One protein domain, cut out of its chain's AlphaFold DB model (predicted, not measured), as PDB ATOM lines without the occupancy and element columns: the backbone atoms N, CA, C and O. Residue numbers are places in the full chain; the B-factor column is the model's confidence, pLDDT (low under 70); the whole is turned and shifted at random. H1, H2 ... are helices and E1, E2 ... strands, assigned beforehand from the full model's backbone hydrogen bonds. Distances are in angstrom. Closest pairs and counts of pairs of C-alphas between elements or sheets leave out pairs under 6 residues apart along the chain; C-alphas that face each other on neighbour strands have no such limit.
ATOM      1  N   VAL A   2      48.399  23.805  33.439       87.81
ATOM      2  CA  VAL A   2      47.606  23.348  34.611       87.81
ATOM      3  C   VAL A   2      47.696  24.292  35.817       87.81
ATOM      4  O   VAL A   2      46.676  24.639  36.399       87.81
ATOM      5  N   GLU A   3      48.899  24.753  36.167       92.06
ATOM      6  CA  GLU A   3      49.102  25.678  37.291       92.06
ATOM      7  C   GLU A   3      48.461  27.057  37.058       92.06
ATOM      8  O   GLU A   3      47.806  27.594  37.951       92.06
ATOM      9  N   LEU A   4      48.585  27.604  35.842       94.88
ATOM     10  CA  LEU A   4      47.973  28.881  35.458       94.88
ATOM     11  C   LEU A   4      46.450  28.795  35.536       94.88
ATOM     12  O   LEU A   4      45.810  29.655  36.137       94.88
ATOM     13  N   THR A   5      45.890  27.714  34.990       96.44
ATOM     14  CA  THR A   5      44.460  27.425  35.037       96.44
ATOM     15  C   THR A   5      43.977  27.274  36.477       96.44
ATOM     16  O   THR A   5      42.968  27.869  36.834       96.44
ATOM     17  N   ALA A   6      44.707  26.553  37.335       96.06
ATOM     18  CA  ALA A   6      44.338  26.394  38.742       96.06
ATOM     19  C   ALA A   6      44.360  27.729  39.503       96.06
ATOM     20  O   ALA A   6      43.439  28.024  40.265       96.06
ATOM     21  N   LYS A   7      45.378  28.568  39.273       96.19
ATOM     22  CA  LYS A   7      45.464  29.906  39.872       96.19
ATOM     23  C   LYS A   7      44.319  30.808  39.401       96.19
ATOM     24  O   LYS A   7      43.681  31.458  40.228       96.19
ATOM     25  N   ALA A   8      44.028  30.813  38.101       96.31
ATOM     26  CA  ALA A   8      42.914  31.566  37.533       96.31
ATOM     27  C   ALA A   8      41.556  31.067  38.057       96.31
ATOM     28  O   ALA A   8      40.716  31.878  38.435       96.31
ATOM     29  N   ALA A   9      41.356  29.750  38.168       97.00
ATOM     30  CA  ALA A   9      40.133  29.161  38.713       97.00
ATOM     31  C   ALA A   9      39.954  29.521  40.192       97.00
ATOM     32  O   ALA A   9      38.860  29.889  40.619       97.00
ATOM     33  N   ALA A  10      41.028  29.477  40.986       96.44
ATOM     34  CA  ALA A  10      40.997  29.898  42.383       96.44
ATOM     35  C   ALA A  10      40.599  31.375  42.523       96.44
ATOM     36  O   ALA A  10      39.758  31.700  43.362       96.44
ATOM     37  N   TRP A  11      41.145  32.256  41.681       96.25
ATOM     38  CA  TRP A  11      40.742  33.663  41.627       96.25
ATOM     39  C   TRP A  11      39.282  33.833  41.178       96.25
ATOM     40  O   TRP A  11      38.517  34.527  41.841       96.25
ATOM     41  N   LEU A  12      38.827  33.130  40.138       95.81
ATOM     42  CA  LEU A  12      37.423  33.180  39.715       95.81
ATOM     43  C   LEU A  12      36.468  32.764  40.834       95.81
ATOM     44  O   LEU A  12      35.436  33.399  41.035       95.81
ATOM     45  N   GLN A  13      36.817  31.756  41.631       96.00
ATOM     46  CA  GLN A  13      36.009  31.393  42.794       96.00
ATOM     47  C   GLN A  13      35.931  32.519  43.836       96.00
ATOM     48  O   GLN A  13      34.888  32.676  44.474       96.00
ATOM     49  N   THR A  14      37.001  33.294  44.061       94.81
ATOM     50  CA  THR A  14      36.946  34.426  45.006       94.81
ATOM     51  C   THR A  14      36.075  35.552  44.463       94.81
ATOM     52  O   THR A  14      35.248  36.069  45.216       94.81
ATOM     53  N   VAL A  15      36.181  35.857  43.166       93.88
ATOM     54  CA  VAL A  15      35.297  36.792  42.454       93.88
ATOM     55  C   VAL A  15      33.845  36.350  42.621       93.88
ATOM     56  O   VAL A  15      33.048  37.068  43.226       93.88
ATOM     57  N   LEU A  16      33.519  35.123  42.201       93.31
ATOM     58  CA  LEU A  16      32.160  34.585  42.234       93.31
ATOM     59  C   LEU A  16      31.561  34.540  43.638       93.31
ATOM     60  O   LEU A  16      30.356  34.693  43.773       93.31
ATOM     61  N   ARG A  17      32.350  34.341  44.699       92.88
ATOM     62  CA  ARG A  17      31.844  34.365  46.086       92.88
ATOM     63  C   ARG A  17      31.513  35.773  46.576       92.88
ATOM     64  O   ARG A  17      30.627  35.919  47.412       92.88
ATOM     65  N   ARG A  18      32.194  36.798  46.062       91.38
ATOM     66  CA  ARG A  18      32.042  38.198  46.496       91.38
ATOM     67  C   ARG A  18      30.992  38.977  45.709       91.38
ATOM     68  O   ARG A  18      30.659  40.090  46.104       91.38
ATOM     69  N   LEU A  19      30.465  38.407  44.627       89.25
ATOM     70  CA  LEU A  19      29.490  39.093  43.783       89.25
ATOM     71  C   LEU A  19      28.253  39.541  44.571       89.25
ATOM     72  O   LEU A  19      27.682  38.721  45.306       89.25
ATOM     73  N   PRO A  20      27.768  40.775  44.346       88.69
ATOM     74  CA  PRO A  20      26.462  41.207  44.822       88.69
ATOM     75  C   PRO A  20      25.347  40.250  44.382       88.69
ATOM     76  O   PRO A  20      25.401  39.642  43.311       88.69
ATOM     77  N   ALA A  21      24.301  40.127  45.201       86.56
ATOM     78  CA  ALA A  21      23.182  39.220  44.936       86.56
ATOM     79  C   ALA A  21      22.364  39.592  43.687       86.56
ATOM     80  O   ALA A  21      21.608  38.756  43.196       86.56
ATOM     81  N   ALA A  22      22.494  40.823  43.188       85.94
ATOM     82  CA  ALA A  22      21.806  41.308  41.997       85.94
ATOM     83  C   ALA A  22      22.491  40.868  40.688       85.94
ATOM     84  O   ALA A  22      21.823  40.770  39.667       85.94
ATOM     85  N   ILE A  23      23.786  40.519  40.722       87.50
ATOM     86  CA  ILE A  23      24.541  40.112  39.529       87.50
ATOM     87  C   ILE A  23      24.048  38.761  38.996       87.50
ATOM     88  O   ILE A  23      23.837  37.811  39.757       87.50
ATOM     89  N   ARG A  24      23.881  38.678  37.675       86.25
ATOM     90  CA  ARG A  24      23.428  37.490  36.934       86.25
ATOM     91  C   ARG A  24      24.397  37.054  35.843       86.25
ATOM     92  O   ARG A  24      24.375  35.889  35.467       86.25
ATOM     93  N   ALA A  25      25.265  37.940  35.372       88.69
ATOM     94  CA  ALA A  25      26.336  37.574  34.457       88.69
ATOM     95  C   ALA A  25      27.664  38.178  34.905       88.69
ATOM     96  O   ALA A  25      27.699  39.270  35.475       88.69
ATOM     97  N   VAL A  26      28.747  37.451  34.641       90.00
ATOM     98  CA  VAL A  26      30.116  37.928  34.828       90.00
ATOM     99  C   VAL A  26      30.860  37.764  33.518       90.00
ATOM    100  O   VAL A  26      30.994  36.645  33.025       90.00
ATOM    101  N   TYR A  27      31.340  38.874  32.975       89.88
ATOM    102  CA  TYR A  27      32.293  38.872  31.875       89.88
ATOM    103  C   TYR A  27      33.699  38.863  32.448       89.88
ATOM    104  O   TYR A  27      34.003  39.650  33.341       89.88
ATOM    105  N   VAL A  28      34.534  37.955  31.969       91.44
ATOM    106  CA  VAL A  28      35.925  37.835  32.371       91.44
ATOM    107  C   VAL A  28      36.772  37.965  31.127       91.44
ATOM    108  O   VAL A  28      36.568  37.236  30.161       91.44
ATOM    109  N   GLU A  29      37.739  38.860  31.155       91.12
ATOM    110  CA  GLU A  29      38.659  39.034  30.041       91.12
ATOM    111  C   GLU A  29      40.097  38.967  30.500       91.12
ATOM    112  O   GLU A  29      40.389  39.195  31.677       91.12
ATOM    113  N   TYR A  30      40.992  38.665  29.566       90.75
ATOM    114  CA  TYR A  30      42.400  38.957  29.757       90.75
ATOM    115  C   TYR A  30      42.823  40.158  28.920       90.75
ATOM    116  O   TYR A  30      42.312  40.391  27.826       90.75
ATOM    117  N   THR A  31      43.789  40.891  29.452       89.44
ATOM    118  CA  THR A  31      44.476  41.988  28.783       89.44
ATOM    119  C   THR A  31      45.978  41.847  28.999       89.44
ATOM    120  O   THR A  31      46.425  41.287  30.009       89.44
ATOM    121  N   GLU A  32      46.761  42.339  28.048       88.06
ATOM    122  CA  GLU A  32      48.206  42.464  28.191       88.06
ATOM    123  C   GLU A  32      48.548  43.871  28.683       88.06
ATOM    124  O   GLU A  32      48.054  44.875  28.171       88.06
ATOM    125  N   ALA A  33      49.412  43.950  29.688       84.94
ATOM    126  CA  ALA A  33      49.852  45.203  30.276       84.94
ATOM    127  C   ALA A  33      51.375  45.226  30.413       84.94
ATOM    128  O   ALA A  33      52.024  44.196  30.580       84.94
ATOM    129  N   CYS A  34      51.956  46.422  30.393       83.69
ATOM    130  CA  CYS A  34      53.364  46.623  30.713       83.69
ATOM    131  C   CYS A  34      53.460  47.453  31.992       83.69
ATOM    132  O   CYS A  34      52.957  48.578  32.053       83.69
ATOM    133  N   ALA A  35      54.067  46.895  33.040       78.50
ATOM    134  CA  ALA A  35      54.284  47.630  34.279       78.50
ATOM    135  C   ALA A  35      55.337  48.733  34.082       78.50
ATOM    136  O   ALA A  35      56.178  48.664  33.189       78.50
ATOM    137  N   ALA A  36      55.374  49.716  34.988       75.94
ATOM    138  CA  ALA A  36      56.384  50.783  34.965       75.94
ATOM    139  C   ALA A  36      57.840  50.264  35.026       75.94
ATOM    140  O   ALA A  36      58.769  50.966  34.636       75.94
ATOM    141  N   SER A  37      58.038  49.031  35.501       79.75
ATOM    142  CA  SER A  37      59.311  48.305  35.511       79.75
ATOM    143  C   SER A  37      59.684  47.652  34.172       79.75
ATOM    144  O   SER A  37      60.680  46.935  34.136       79.75
ATOM    145  N   MET A  38      58.923  47.884  33.094       82.62
ATOM    146  CA  MET A  38      59.035  47.181  31.804       82.62
ATOM    147  C   MET A  38      58.748  45.674  31.900       82.62
ATOM    148  O   MET A  38      59.231  44.887  31.093       82.62
ATOM    149  N   GLU A  39      57.986  45.262  32.910       88.00
ATOM    150  CA  GLU A  39      57.565  43.874  33.086       88.00
ATOM    151  C   GLU A  39      56.299  43.609  32.269       88.00
ATOM    152  O   GLU A  39      55.304  44.323  32.435       88.00
ATOM    153  N   HIS A  40      56.325  42.584  31.411       90.00
ATOM    154  CA  HIS A  40      55.155  42.168  30.644       90.00
ATOM    155  C   HIS A  40      54.216  41.335  31.511       90.00
ATOM    156  O   HIS A  40      54.582  40.287  32.056       90.00
ATOM    157  N   LEU A  41      52.981  41.803  31.627       91.44
ATOM    158  CA  LEU A  41      51.946  41.216  32.454       91.44
ATOM    159  C   LEU A  41      50.770  40.773  31.599       91.44
ATOM    160  O   LEU A  41      50.390  41.438  30.640       91.44
ATOM    161  N   VAL A  42      50.154  39.679  32.022       92.62
ATOM    162  CA  VAL A  42      48.806  39.306  31.606       92.62
ATOM    163  C   VAL A  42      47.904  39.450  32.816       92.62
ATOM    164  O   VAL A  42      48.171  38.858  33.868       92.62
ATOM    165  N   CYS A  43      46.852  40.246  32.669       92.44
ATOM    166  CA  CYS A  43      45.894  40.548  33.722       92.44
ATOM    167  C   CYS A  43      44.528  39.985  33.346       92.44
ATOM    168  O   CYS A  43      44.049  40.232  32.244       92.44
ATOM    169  N   PHE A  44      43.899  39.244  34.256       93.81
ATOM    170  CA  PHE A  44      42.501  38.846  34.129       93.81
ATOM    171  C   PHE A  44      41.630  39.784  34.957       93.81
ATOM    172  O   PHE A  44      41.859  39.949  36.162       93.81
ATOM    173  N   ASN A  45      40.611  40.335  34.306       91.06
ATOM    174  CA  ASN A  45      39.639  41.262  34.872       91.06
ATOM    175  C   ASN A  45      38.247  40.643  34.818       91.06
ATOM    176  O   ASN A  45      37.970  39.815  33.950       91.06
ATOM    177  N   ALA A  46      37.372  41.024  35.747       91.31
ATOM    178  CA  ALA A  46      36.000  40.536  35.783       91.31
ATOM    179  C   ALA A  46      35.014  41.684  35.988       91.31
ATOM    180  O   ALA A  46      35.238  42.565  36.810       91.31
ATOM    181  N   PHE A  47      33.885  41.622  35.299       88.88
ATOM    182  CA  PHE A  47      32.871  42.666  35.284       88.88
ATOM    183  C   PHE A  47      31.495  42.047  35.505       88.88
ATOM    184  O   PHE A  47      31.139  41.052  34.871       88.88
ATOM    185  N   GLY A  48      30.732  42.599  36.448       88.44
ATOM    186  CA  GLY A  48      29.422  42.090  36.844       88.44
ATOM    187  C   GLY A  48      28.265  42.853  36.202       88.44
ATOM    188  O   GLY A  48      28.268  44.084  36.163       88.44
ATOM    189  N   PHE A  49      27.235  42.110  35.787       84.88
ATOM    190  CA  PHE A  49      26.014  42.636  35.173       84.88
ATOM    191  C   PHE A  49      24.768  42.105  35.885       84.88
ATOM    192  O   PHE A  49      24.634  40.902  36.127       84.88
ATOM    193  N   GLU A  50      23.836  43.000  36.209       81.25
ATOM    194  CA  GLU A  50      22.560  42.672  36.863       81.25
ATOM    195  C   GLU A  50      21.612  41.891  35.950       81.25
ATOM    196  O   GLU A  50      20.911  40.979  36.383       81.25
ATOM    197  N   SER A  51      21.594  42.246  34.671       66.69
ATOM    198  CA  SER A  51      20.757  41.623  33.659       66.69
ATOM    199  C   SER A  51      21.330  41.941  32.289       66.69
ATOM    200  O   SER A  51      21.715  43.073  32.013       66.69
ATOM    201  N   LEU A  52      21.356  40.939  31.424       65.38
ATOM    202  CA  LEU A  52      21.557  41.113  29.991       65.38
ATOM    203  C   LEU A  52      20.162  41.120  29.374       65.38
ATOM    204  O   LEU A  52      19.308  40.383  29.862       65.38
ATOM    205  N   ALA A  53      19.878  41.963  28.382       54.75
ATOM    206  CA  ALA A  53      18.527  42.152  27.841       54.75
ATOM    207  C   ALA A  53      17.829  40.806  27.498       54.75
ATOM    208  O   ALA A  53      18.046  40.233  26.440       54.75
ATOM    209  N   GLY A  54      16.992  40.274  28.404       56.44
ATOM    210  CA  GLY A  54      16.358  38.950  28.259       56.44
ATOM    211  C   GLY A  54      16.989  37.783  29.044       56.44
ATOM    212  O   GLY A  54      16.675  36.625  28.771       56.44
ATOM    213  N   GLY A  55      17.853  38.053  30.025       60.88
ATOM    214  CA  GLY A  55      18.344  37.087  31.017       60.88
ATOM    215  C   GLY A  55      19.559  36.244  30.614       60.88
ATOM    216  O   GLY A  55      19.983  35.416  31.415       60.88
ATOM    217  N   HIS A  56      20.124  36.431  29.416       70.00
ATOM    218  CA  HIS A  56      21.306  35.694  28.950       70.00
ATOM    219  C   HIS A  56      22.162  36.514  27.970       70.00
ATOM    220  O   HIS A  56      21.636  37.272  27.160       70.00
ATOM    221  N   PHE A  57      23.485  36.331  28.017       73.31
ATOM    222  CA  PHE A  57      24.429  36.848  27.025       73.31
ATOM    223  C   PHE A  57      24.366  36.009  25.758       73.31
ATOM    224  O   PHE A  57      24.386  34.777  25.831       73.31
ATOM    225  N   ASP A  58      24.367  36.686  24.614       71.94
ATOM    226  CA  ASP A  58      24.501  36.067  23.302       71.94
ATOM    227  C   ASP A  58      25.583  36.841  22.535       71.94
ATOM    228  O   ASP A  58      25.340  37.992  22.165       71.94
ATOM    229  N   PRO A  59      26.771  36.251  22.306       67.50
ATOM    230  CA  PRO A  59      27.866  36.921  21.611       67.50
ATOM    231  C   PRO A  59      27.545  37.192  20.133       67.50
ATOM    232  O   PRO A  59      28.206  38.021  19.516       67.50
ATOM    233  N   ALA A  60      26.533  36.531  19.552       72.94
ATOM    234  CA  ALA A  60      26.063  36.821  18.198       72.94
ATOM    235  C   ALA A  60      25.105  38.028  18.142       72.94
ATOM    236  O   ALA A  60      24.814  38.537  17.058       72.94
ATOM    237  N   ASN A  61      24.616  38.502  19.293       72.50
ATOM    238  CA  ASN A  61      23.712  39.639  19.386       72.50
ATOM    239  C   ASN A  61      24.488  40.933  19.682       72.50
ATOM    240  O   ASN A  61      24.907  41.188  20.811       72.50
ATOM    241  N   ALA A  62      24.611  41.804  18.676       71.00
ATOM    242  CA  ALA A  62      25.325  43.079  18.793       71.00
ATOM    243  C   ALA A  62      24.786  44.003  19.906       71.00
ATOM    244  O   ALA A  62      25.554  44.765  20.492       71.00
ATOM    245  N   ALA A  63      23.493  43.921  20.241       71.19
ATOM    246  CA  ALA A  63      22.927  44.695  21.346       71.19
ATOM    247  C   ALA A  63      23.487  44.245  22.705       71.19
ATOM    248  O   ALA A  63      23.705  45.078  23.577       71.19
ATOM    249  N   HIS A  64      23.762  42.947  22.880       70.56
ATOM    250  CA  HIS A  64      24.328  42.416  24.123       70.56
ATOM    251  C   HIS A  64      25.798  42.820  24.272       70.56
ATOM    252  O   HIS A  64      26.222  43.187  25.366       70.56
ATOM    253  N   VAL A  65      26.560  42.837  23.176       68.38
ATOM    254  CA  VAL A  65      27.957  43.307  23.180       68.38
ATOM    255  C   VAL A  65      28.041  44.773  23.615       68.38
ATOM    256  O   VAL A  65      28.854  45.105  24.471       68.38
ATOM    257  N   GLY A  66      27.146  45.634  23.114       66.50
ATOM    258  CA  GLY A  66      27.079  47.040  23.536       66.50
ATOM    259  C   GLY A  66      26.822  47.226  25.038       66.50
ATOM    260  O   GLY A  66      27.367  48.149  25.635       66.50
ATOM    261  N   THR A  67      26.059  46.325  25.674       65.94
ATOM    262  CA  THR A  67      25.790  46.388  27.125       65.94
ATOM    263  C   THR A  67      26.976  45.991  28.006       65.94
ATOM    264  O   THR A  67      26.972  46.316  29.190       65.94
ATOM    265  N   LEU A  68      28.015  45.345  27.455       65.69
ATOM    266  CA  LEU A  68      29.223  45.010  28.225       65.69
ATOM    267  C   LEU A  68      30.013  46.255  28.672       65.69
ATOM    268  O   LEU A  68      30.787  46.167  29.620       65.69
ATOM    269  N   GLY A  69      29.783  47.415  28.046       61.78
ATOM    270  CA  GLY A  69      30.378  48.694  28.450       61.78
ATOM    271  C   GLY A  69      29.730  49.360  29.674       61.78
ATOM    272  O   GLY A  69      30.286  50.321  30.193       61.78
ATOM    273  N   GLU A  70      28.579  48.869  30.151       68.94
ATOM    274  CA  GLU A  70      27.828  49.422  31.293       68.94
ATOM    275  C   GLU A  70      27.828  48.452  32.489       68.94
ATOM    276  O   GLU A  70      26.791  48.148  33.084       68.94
ATOM    277  N   PHE A  71      28.994  47.905  32.836       72.62
ATOM    278  CA  PHE A  71      29.107  47.038  34.008       72.62
ATOM    279  C   PHE A  71      28.906  47.828  35.305       72.62
ATOM    280  O   PHE A  71      29.289  48.988  35.440       72.62
ATOM    281  N   ILE A  72      28.309  47.169  36.293       79.19
ATOM    282  CA  ILE A  72      27.896  47.800  37.558       79.19
ATOM    283  C   ILE A  72      28.759  47.369  38.745       79.19
ATOM    284  O   ILE A  72      28.568  47.833  39.869       79.19
ATOM    285  N   TRP A  73      29.684  46.435  38.512       81.94
ATOM    286  CA  TRP A  73      30.568  45.899  39.535       81.94
ATOM    287  C   TRP A  73      31.890  45.414  38.938       81.94
ATOM    288  O   TRP A  73      31.896  44.768  37.893       81.94
ATOM    289  N   GLU A  74      32.977  45.657  39.666       80.44
ATOM    290  CA  GLU A  74      34.336  45.192  39.385       80.44
ATOM    291  C   GLU A  74      34.960  44.696  40.709       80.44
ATOM    292  O   GLU A  74      34.734  45.316  41.760       80.44
ATOM    293  N   PRO A  75      35.697  43.568  40.729       79.44
ATOM    294  CA  PRO A  75      36.408  43.137  41.919       79.44
ATOM    295  C   PRO A  75      37.578  44.087  42.215       79.44
ATOM    296  O   PRO A  75      38.232  44.567  41.299       79.44
ATOM    297  N   PRO A  76      37.938  44.281  43.493       74.38
ATOM    298  CA  PRO A  76      39.123  45.060  43.850       74.38
ATOM    299  C   PRO A  76      40.445  44.353  43.497       74.38
ATOM    300  O   PRO A  76      41.491  44.994  43.496       74.38
ATOM    301  N   ASP A  77      40.399  43.039  43.244       77.06
ATOM    302  CA  ASP A  77      41.570  42.191  43.023       77.06
ATOM    303  C   ASP A  77      41.549  41.615  41.598       77.06
ATOM    304  O   ASP A  77      40.652  40.843  41.242       77.06
ATOM    305  N   GLU A  78      42.578  41.909  40.812       80.94
ATOM    306  CA  GLU A  78      42.831  41.290  39.506       80.94
ATOM    307  C   GLU A  78      43.768  40.074  39.623       80.94
ATOM    308  O   GLU A  78      44.584  39.970  40.549       80.94
ATOM    309  N   CYS A  79      43.684  39.138  38.672       91.81
ATOM    310  CA  CYS A  79      44.637  38.031  38.591       91.81
ATOM    311  C   CYS A  79      45.757  38.385  37.619       91.81
ATOM    312  O   CYS A  79      45.501  38.537  36.431       91.81
ATOM    313  N   ARG A  80      47.001  38.473  38.100       93.00
ATOM    314  CA  ARG A  80      48.154  38.796  37.249       93.00
ATOM    315  C   ARG A  80      49.109  37.623  37.073       93.00
ATOM    316  O   ARG A  80      49.381  36.869  38.021       93.00
ATOM    317  N   PHE A  81      49.680  37.532  35.881       93.69
ATOM    318  CA  PHE A  81      50.755  36.622  35.511       93.69
ATOM    319  C   PHE A  81      51.885  37.402  34.847       93.69
ATOM    320  O   PHE A  81      51.636  38.377  34.143       93.69
ATOM    321  N   ARG A  82      53.122  36.951  35.050       92.38
ATOM    322  CA  ARG A  82      54.273  37.424  34.283       92.38
ATOM    323  C   ARG A  82      54.264  36.729  32.934       92.38
ATOM    324  O   ARG A  82      54.409  35.510  32.884       92.38
ATOM    325  N   ALA A  83      54.063  37.480  31.858       90.19
ATOM    326  CA  ALA A  83      53.980  36.908  30.519       90.19
ATOM    327  C   ALA A  83      55.317  36.269  30.103       90.19
ATOM    328  O   ALA A  83      55.329  35.179  29.531       90.19
ATOM    329  N   ASP A  84      56.435  36.897  30.481       89.44
ATOM    330  CA  ASP A  84      57.789  36.436  30.146       89.44
ATOM    331  C   ASP A  84      58.151  35.081  30.788       89.44
ATOM    332  O   ASP A  84      58.955  34.332  30.233       89.44
ATOM    333  N   ASP A  85      57.518  34.718  31.912       91.62
ATOM    334  CA  ASP A  85      57.695  33.409  32.566       91.62
ATOM    335  C   ASP A  85      56.944  32.280  31.822       91.62
ATOM    336  O   ASP A  85      57.163  31.088  32.068       91.62
ATOM    337  N   HIS A  86      56.041  32.639  30.905       89.56
ATOM    338  CA  HIS A  86      55.120  31.727  30.229       89.56
ATOM    339  C   HIS A  86      55.028  32.005  28.715       89.56
ATOM    340  O   HIS A  86      53.928  32.214  28.187       89.56
ATOM    341  N   PRO A  87      56.157  31.977  27.983       87.25
ATOM    342  CA  PRO A  87      56.195  32.351  26.573       87.25
ATOM    343  C   PRO A  87      55.311  31.442  25.708       87.25
ATOM    344  O   PRO A  87      55.318  30.219  25.859       87.25
ATOM    345  N   GLY A  88      54.565  32.044  24.774       86.56
ATOM    346  CA  GLY A  88      53.700  31.322  23.831       86.56
ATOM    347  C   GLY A  88      52.439  30.714  24.454       86.56
ATOM    348  O   GLY A  88      51.817  29.843  23.846       86.56
ATOM    349  N   THR A  89      52.076  31.132  25.668       93.38
ATOM    350  CA  THR A  89      50.842  30.688  26.320       93.38
ATOM    351  C   THR A  89      49.621  31.263  25.613       93.38
ATOM    352  O   THR A  89      49.527  32.466  25.398       93.38
ATOM    353  N   ASP A  90      48.657  30.395  25.317       93.00
ATOM    354  CA  ASP A  90      47.304  30.793  24.937       93.00
ATOM    355  C   ASP A  90      46.522  31.170  26.208       93.00
ATOM    356  O   ASP A  90      46.005  30.314  26.936       93.00
ATOM    357  N   TRP A  91      46.512  32.465  26.527       92.44
ATOM    358  CA  TRP A  91      45.889  33.001  27.740       92.44
ATOM    359  C   TRP A  91      44.372  32.883  27.731       92.44
ATOM    360  O   TRP A  91      43.770  32.640  28.780       92.44
ATOM    361  N   LEU A  92      43.764  32.953  26.548       91.38
ATOM    362  CA  LEU A  92      42.348  32.695  26.387       91.38
ATOM    363  C   LEU A  92      42.010  31.250  26.757       91.38
ATOM    364  O   LEU A  92      41.056  31.012  27.496       91.38
ATOM    365  N   ALA A  93      42.792  30.279  26.277       93.12
ATOM    366  CA  ALA A  93      42.594  28.875  26.627       93.12
ATOM    367  C   ALA A  93      42.777  28.633  28.132       93.12
ATOM    368  O   ALA A  93      42.017  27.864  28.725       93.12
ATOM    369  N   VAL A  94      43.735  29.316  28.773       95.19
ATOM    370  CA  VAL A  94      43.908  29.276  30.236       95.19
ATOM    371  C   VAL A  94      42.661  29.799  30.947       95.19
ATOM    372  O   VAL A  94      42.154  29.123  31.847       95.19
ATOM    373  N   LEU A  95      42.159  30.969  30.543       94.12
ATOM    374  CA  LEU A  95      40.982  31.594  31.139       94.12
ATOM    375  C   LEU A  95      39.724  30.742  30.933       94.12
ATOM    376  O   LEU A  95      38.970  30.502  31.876       94.12
ATOM    377  N   ARG A  96      39.528  30.221  29.720       94.56
ATOM    378  CA  ARG A  96      38.421  29.325  29.389       94.56
ATOM    379  C   ARG A  96      38.453  28.057  30.237       94.56
ATOM    380  O   ARG A  96      37.450  27.723  30.858       94.56
ATOM    381  N   ALA A  97      39.603  27.389  30.319       96.12
ATOM    382  CA  ALA A  97      39.751  26.188  31.135       96.12
ATOM    383  C   ALA A  97      39.513  26.472  32.630       96.12
ATOM    384  O   ALA A  97      39.001  25.618  33.349       96.12
ATOM    385  N   ALA A  98      39.860  27.673  33.103       96.62
ATOM    386  CA  ALA A  98      39.605  28.088  34.477       96.62
ATOM    387  C   ALA A  98      38.112  28.327  34.739       96.62
ATOM    388  O   ALA A  98      37.607  27.935  35.788       96.62
ATOM    389  N   ALA A  99      37.401  28.934  33.786       95.75
ATOM    390  CA  ALA A  99      35.954  29.129  33.855       95.75
ATOM    391  C   ALA A  99      35.178  27.801  33.791       95.75
ATOM    392  O   ALA A  99      34.182  27.643  34.489       95.75
ATOM    393  N   GLU A 100      35.664  26.837  33.002       96.19
ATOM    394  CA  GLU A 100      35.092  25.489  32.863       96.19
ATOM    395  C   GLU A 100      35.435  24.552  34.044       96.19
ATOM    396  O   GLU A 100      34.922  23.431  34.114       96.19
ATOM    397  N   ALA A 101      36.278  24.980  34.993       96.94
ATOM    398  CA  ALA A 101      36.631  24.176  36.160       96.94
ATOM    399  C   ALA A 101      35.385  23.831  36.996       96.94
ATOM    400  O   ALA A 101      34.537  24.685  37.266       96.94
ATOM    401  N   HIS A 102      35.278  22.572  37.437       96.06
ATOM    402  CA  HIS A 102      34.077  22.038  38.090       96.06
ATOM    403  C   HIS A 102      33.625  22.886  39.291       96.06
ATOM    404  O   HIS A 102      32.438  23.145  39.475       96.06
ATOM    405  N   GLU A 103      34.564  23.345  40.111       96.12
ATOM    406  CA  GLU A 103      34.286  24.179  41.275       96.12
ATOM    407  C   GLU A 103      33.818  25.598  40.922       96.12
ATOM    408  O   GLU A 103      33.010  26.173  41.655       96.12
ATOM    409  N   VAL A 104      34.269  26.152  39.793       96.94
ATOM    410  CA  VAL A 104      33.811  27.450  39.278       96.94
ATOM    411  C   VAL A 104      32.398  27.306  38.717       96.94
ATOM    412  O   VAL A 104      31.498  28.039  39.133       96.94
ATOM    413  N   MET A 105      32.175  26.298  37.871       95.94
ATOM    414  CA  MET A 105      30.862  25.988  37.302       95.94
ATOM    415  C   MET A 105      29.826  25.674  38.384       95.94
ATOM    416  O   MET A 105      28.706  26.177  38.331       95.94
ATOM    417  N   GLY A 106      30.200  24.911  39.413       95.88
ATOM    418  CA  GLY A 106      29.322  24.607  40.543       95.88
ATOM    419  C   GLY A 106      28.892  25.858  41.317       95.88
ATOM    420  O   GLY A 106      27.717  25.994  41.663       95.88
ATOM    421  N   LEU A 107      29.811  26.802  41.553       94.81
ATOM    422  CA  LEU A 107      29.485  28.079  42.200       94.81
ATOM    423  C   LEU A 107      28.591  28.959  41.323       94.81
ATOM    424  O   LEU A 107      27.635  29.546  41.831       94.81
ATOM    425  N   ALA A 108      28.892  29.053  40.028       93.44
ATOM    426  CA  ALA A 108      28.109  29.842  39.087       93.44
ATOM    427  C   ALA A 108      26.680  29.300  38.968       93.44
ATOM    428  O   ALA A 108      25.720  30.044  39.176       93.44
ATOM    429  N   ALA A 109      26.532  27.987  38.765       92.25
ATOM    430  CA  ALA A 109      25.239  27.317  38.693       92.25
ATOM    431  C   ALA A 109      24.432  27.471  39.990       92.25
ATOM    432  O   ALA A 109      23.259  27.839  39.944       92.25
ATOM    433  N   GLY A 110      25.063  27.277  41.155       91.69
ATOM    434  CA  GLY A 110      24.406  27.447  42.457       91.69
ATOM    435  C   GLY A 110      23.884  28.866  42.709       91.69
ATOM    436  O   GLY A 110      22.983  29.058  43.523       91.69
ATOM    437  N   ARG A 111      24.423  29.860  41.995       88.81
ATOM    438  CA  ARG A 111      24.016  31.267  42.068       88.81
ATOM    439  C   ARG A 111      23.180  31.737  40.874       88.81
ATOM    440  O   ARG A 111      22.767  32.895  40.869       88.81
ATOM    441  N   GLY A 112      22.940  30.880  39.880       88.69
ATOM    442  CA  GLY A 112      22.286  31.265  38.626       88.69
ATOM    443  C   GLY A 112      23.061  32.339  37.855       88.69
ATOM    444  O   GLY A 112      22.450  33.253  37.308       88.69
ATOM    445  N   ILE A 113      24.395  32.266  37.878       89.25
ATOM    446  CA  ILE A 113      25.285  33.201  37.185       89.25
ATOM    447  C   ILE A 113      25.734  32.594  35.861       89.25
ATOM    448  O   ILE A 113      26.194  31.455  35.822       89.25
ATOM    449  N   GLN A 114      25.676  33.387  34.798       89.25
ATOM    450  CA  GLN A 114      26.322  33.082  33.527       89.25
ATOM    451  C   GLN A 114      27.759  33.615  33.515       89.25
ATOM    452  O   GLN A 114      27.987  34.779  33.848       89.25
ATOM    453  N   ILE A 115      28.717  32.789  33.093       91.50
ATOM    454  CA  ILE A 115      30.101  33.223  32.872       91.50
ATOM    455  C   ILE A 115      30.317  33.451  31.376       91.50
ATOM    456  O   ILE A 115      30.008  32.602  30.536       91.50
ATOM    457  N   VAL A 116      30.868  34.610  31.050       89.94
ATOM    458  CA  VAL A 116      31.292  34.996  29.706       89.94
ATOM    459  C   VAL A 116      32.798  35.206  29.762       89.94
ATOM    460  O   VAL A 116      33.282  35.839  30.695       89.94
ATOM    461  N   VAL A 117      33.542  34.668  28.800       90.12
ATOM    462  CA  VAL A 117      35.000  34.832  28.716       90.12
ATOM    463  C   VAL A 117      35.392  35.483  27.395       90.12
ATOM    464  O   VAL A 117      34.786  35.181  26.367       90.12
ATOM    465  N   GLY A 118      36.397  36.350  27.399       85.56
ATOM    466  CA  GLY A 118      36.877  37.014  26.188       85.56
ATOM    467  C   GLY A 118      38.329  37.469  26.262       85.56
ATOM    468  O   GLY A 118      38.993  37.371  27.293       85.56
ATOM    469  N   GLU A 119      38.817  37.942  25.126       83.06
ATOM    470  CA  GLU A 119      40.046  38.725  25.012       83.06
ATOM    471  C   GLU A 119      39.668  40.208  24.931       83.06
ATOM    472  O   GLU A 119      38.701  40.554  24.248       83.06
ATOM    473  N   HIS A 120      40.416  41.083  25.605       78.50
ATOM    474  CA  HIS A 120      40.227  42.526  25.470       78.50
ATOM    475  C   HIS A 120      40.408  42.952  23.999       78.50
ATOM    476  O   HIS A 120      41.420  42.620  23.388       78.50
ATOM    477  N   ASP A 121      39.419  43.647  23.423       68.00
ATOM    478  CA  ASP A 121      39.313  43.963  21.982       68.00
ATOM    479  C   ASP A 121      39.294  42.744  21.025       68.00
ATOM    480  O   ASP A 121      39.414  42.891  19.805       68.00
ATOM    481  N   GLY A 122      39.107  41.535  21.559       64.88
ATOM    482  CA  GLY A 122      39.151  40.277  20.820       64.88
ATOM    483  C   GLY A 122      37.816  39.532  20.782       64.88
ATOM    484  O   GLY A 122      36.728  40.096  20.913       64.88
ATOM    485  N   ALA A 123      37.886  38.227  20.527       71.06
ATOM    486  CA  ALA A 123      36.692  37.389  20.455       71.06
ATOM    487  C   ALA A 123      36.130  37.058  21.858       71.06
ATOM    488  O   ALA A 123      36.830  37.135  22.868       71.06
ATOM    489  N   VAL A 124      34.836  36.716  21.913       71.50
ATOM    490  CA  VAL A 124      34.078  36.480  23.157       71.50
ATOM    491  C   VAL A 124      33.291  35.171  23.063       71.50
ATOM    492  O   VAL A 124      32.690  34.861  22.032       71.50
ATOM    493  N   TRP A 125      33.251  34.412  24.160       78.12
ATOM    494  CA  TRP A 125      32.588  33.115  24.272       78.12
ATOM    495  C   TRP A 125      31.741  33.016  25.542       78.12
ATOM    496  O   TRP A 125      32.065  33.569  26.590       78.12
ATOM    497  N   VAL A 126      30.652  32.253  25.458       77.44
ATOM    498  CA  VAL A 126      29.778  31.948  26.599       77.44
ATOM    499  C   VAL A 126      30.083  30.556  27.123       77.44
ATOM    500  O   VAL A 126      30.054  29.595  26.353       77.44
ATOM    501  N   ILE A 127      30.283  30.449  28.435       80.38
ATOM    502  CA  ILE A 127      30.402  29.172  29.138       80.38
ATOM    503  C   ILE A 127      29.029  28.834  29.739       80.38
ATOM    504  O   ILE A 127      28.405  29.682  30.382       80.38
ATOM    505  N   ARG A 128      28.518  27.629  29.452       68.25
ATOM    506  CA  ARG A 128      27.196  27.140  29.879       68.25
ATOM    507  C   ARG A 128      27.325  25.980  30.848       68.25
ATOM    508  O   ARG A 128      28.190  25.117  30.589       68.25
TER     509      ARG A 128
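AT A GLANCE: This is residues 2 to 128 of the 128 residues of an uncharacterized protein of Frigoriglobus tundricola (UniProt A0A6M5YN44). One strongly twisted sheet of five strands makes a wall, and H1, H3 and H4 cover one face of it, with H1 and H4 side by side and H3 set at a steep tilt to both. The small helix H2 is off this sheet, in the long excursion of chain between E2 and E3. The printed part has 127 residues, with four named helices and five named strands in the order H1 E1 E2 H2 E3 H3 H4 E4 E5; the class is mixed, helices and strands. The sheet is mixed, in the order E3 E2 E1 E4 E5, with E1 and E4 parallel and the other neighbours antiparallel. The whole is compact, with a radius of gyration of the C-alphas of 14.2 A, and spans 43 by 29 by 25 A.

IN THESE COORDINATES: Find C-alpha 2 at (47.606, 23.348, 34.611); from there H1, residues 2 to 18, runs 24.6 A. Next come E1, residues 25 to 34, 28.7 A long, and E2, residues 40 to 49, 29.5 A long. H2 is residues 62 to 67, and E3 is residues 79 to 82, beginning at C-alpha 79 (44.637, 38.031, 38.591). H3 is residues 91 to 99, and H4, residues 102 to 111, is 14.2 A long. E4, residues 114 to 119, is 17.1 A long, and E5, residues 124 to 127, ends at C-alpha 127 (30.402, 29.172, 29.138).

HOW THE PARTS SIT: Begin with the hairpin E1 and E2, where N 27 and O 47 are 2.9 A apart, within hydrogen-bond range. Beside E2 is the edge strand E3, with N 44 and O 79 at 2.8 A. Beside E1 is E4, with N 28 and O 116 at 2.8 A; E4 forms a hairpin with the edge strand E5, N 125 and O 117 at 2.8 A. E3, H3 H4 and E4 form a split strand-helix-strand unit, its two parallel strands separated in the sheet by E2 and E1, with a right-handed crossover. H1 is on the sheet at a height of 7.3 A, over E2 and E1. H3 is on the same face, over E1, at a height of 6.9 A. H1 touches H3 at a steep tilt of 54 degrees, closest at the C-alphas of Ala 9 and Ala 98, 4.4 A. H1 touches H4 at a shallow tilt of 16 degrees, the same way, closest at the C-alphas of Gln 13 and Val 104, 5.7 A. H2 is not on the sheet and is apart from H1, H3 and H4. In H1, H2, H3 and H4 every O i to N i+4 pair is within hydrogen-bond range.

THE WHOLE: The two C-alphas farthest apart, those of Ser 37 and Gly 54, are 44.6 A apart. The printed part has no cut. Look for the long links at E2 to H2 and H2 to E3. The mean pLDDT of the printed part is 85.2; it is under 70 at residues 51 to 55, 59, 65 to 70, 121 to 122 and 128.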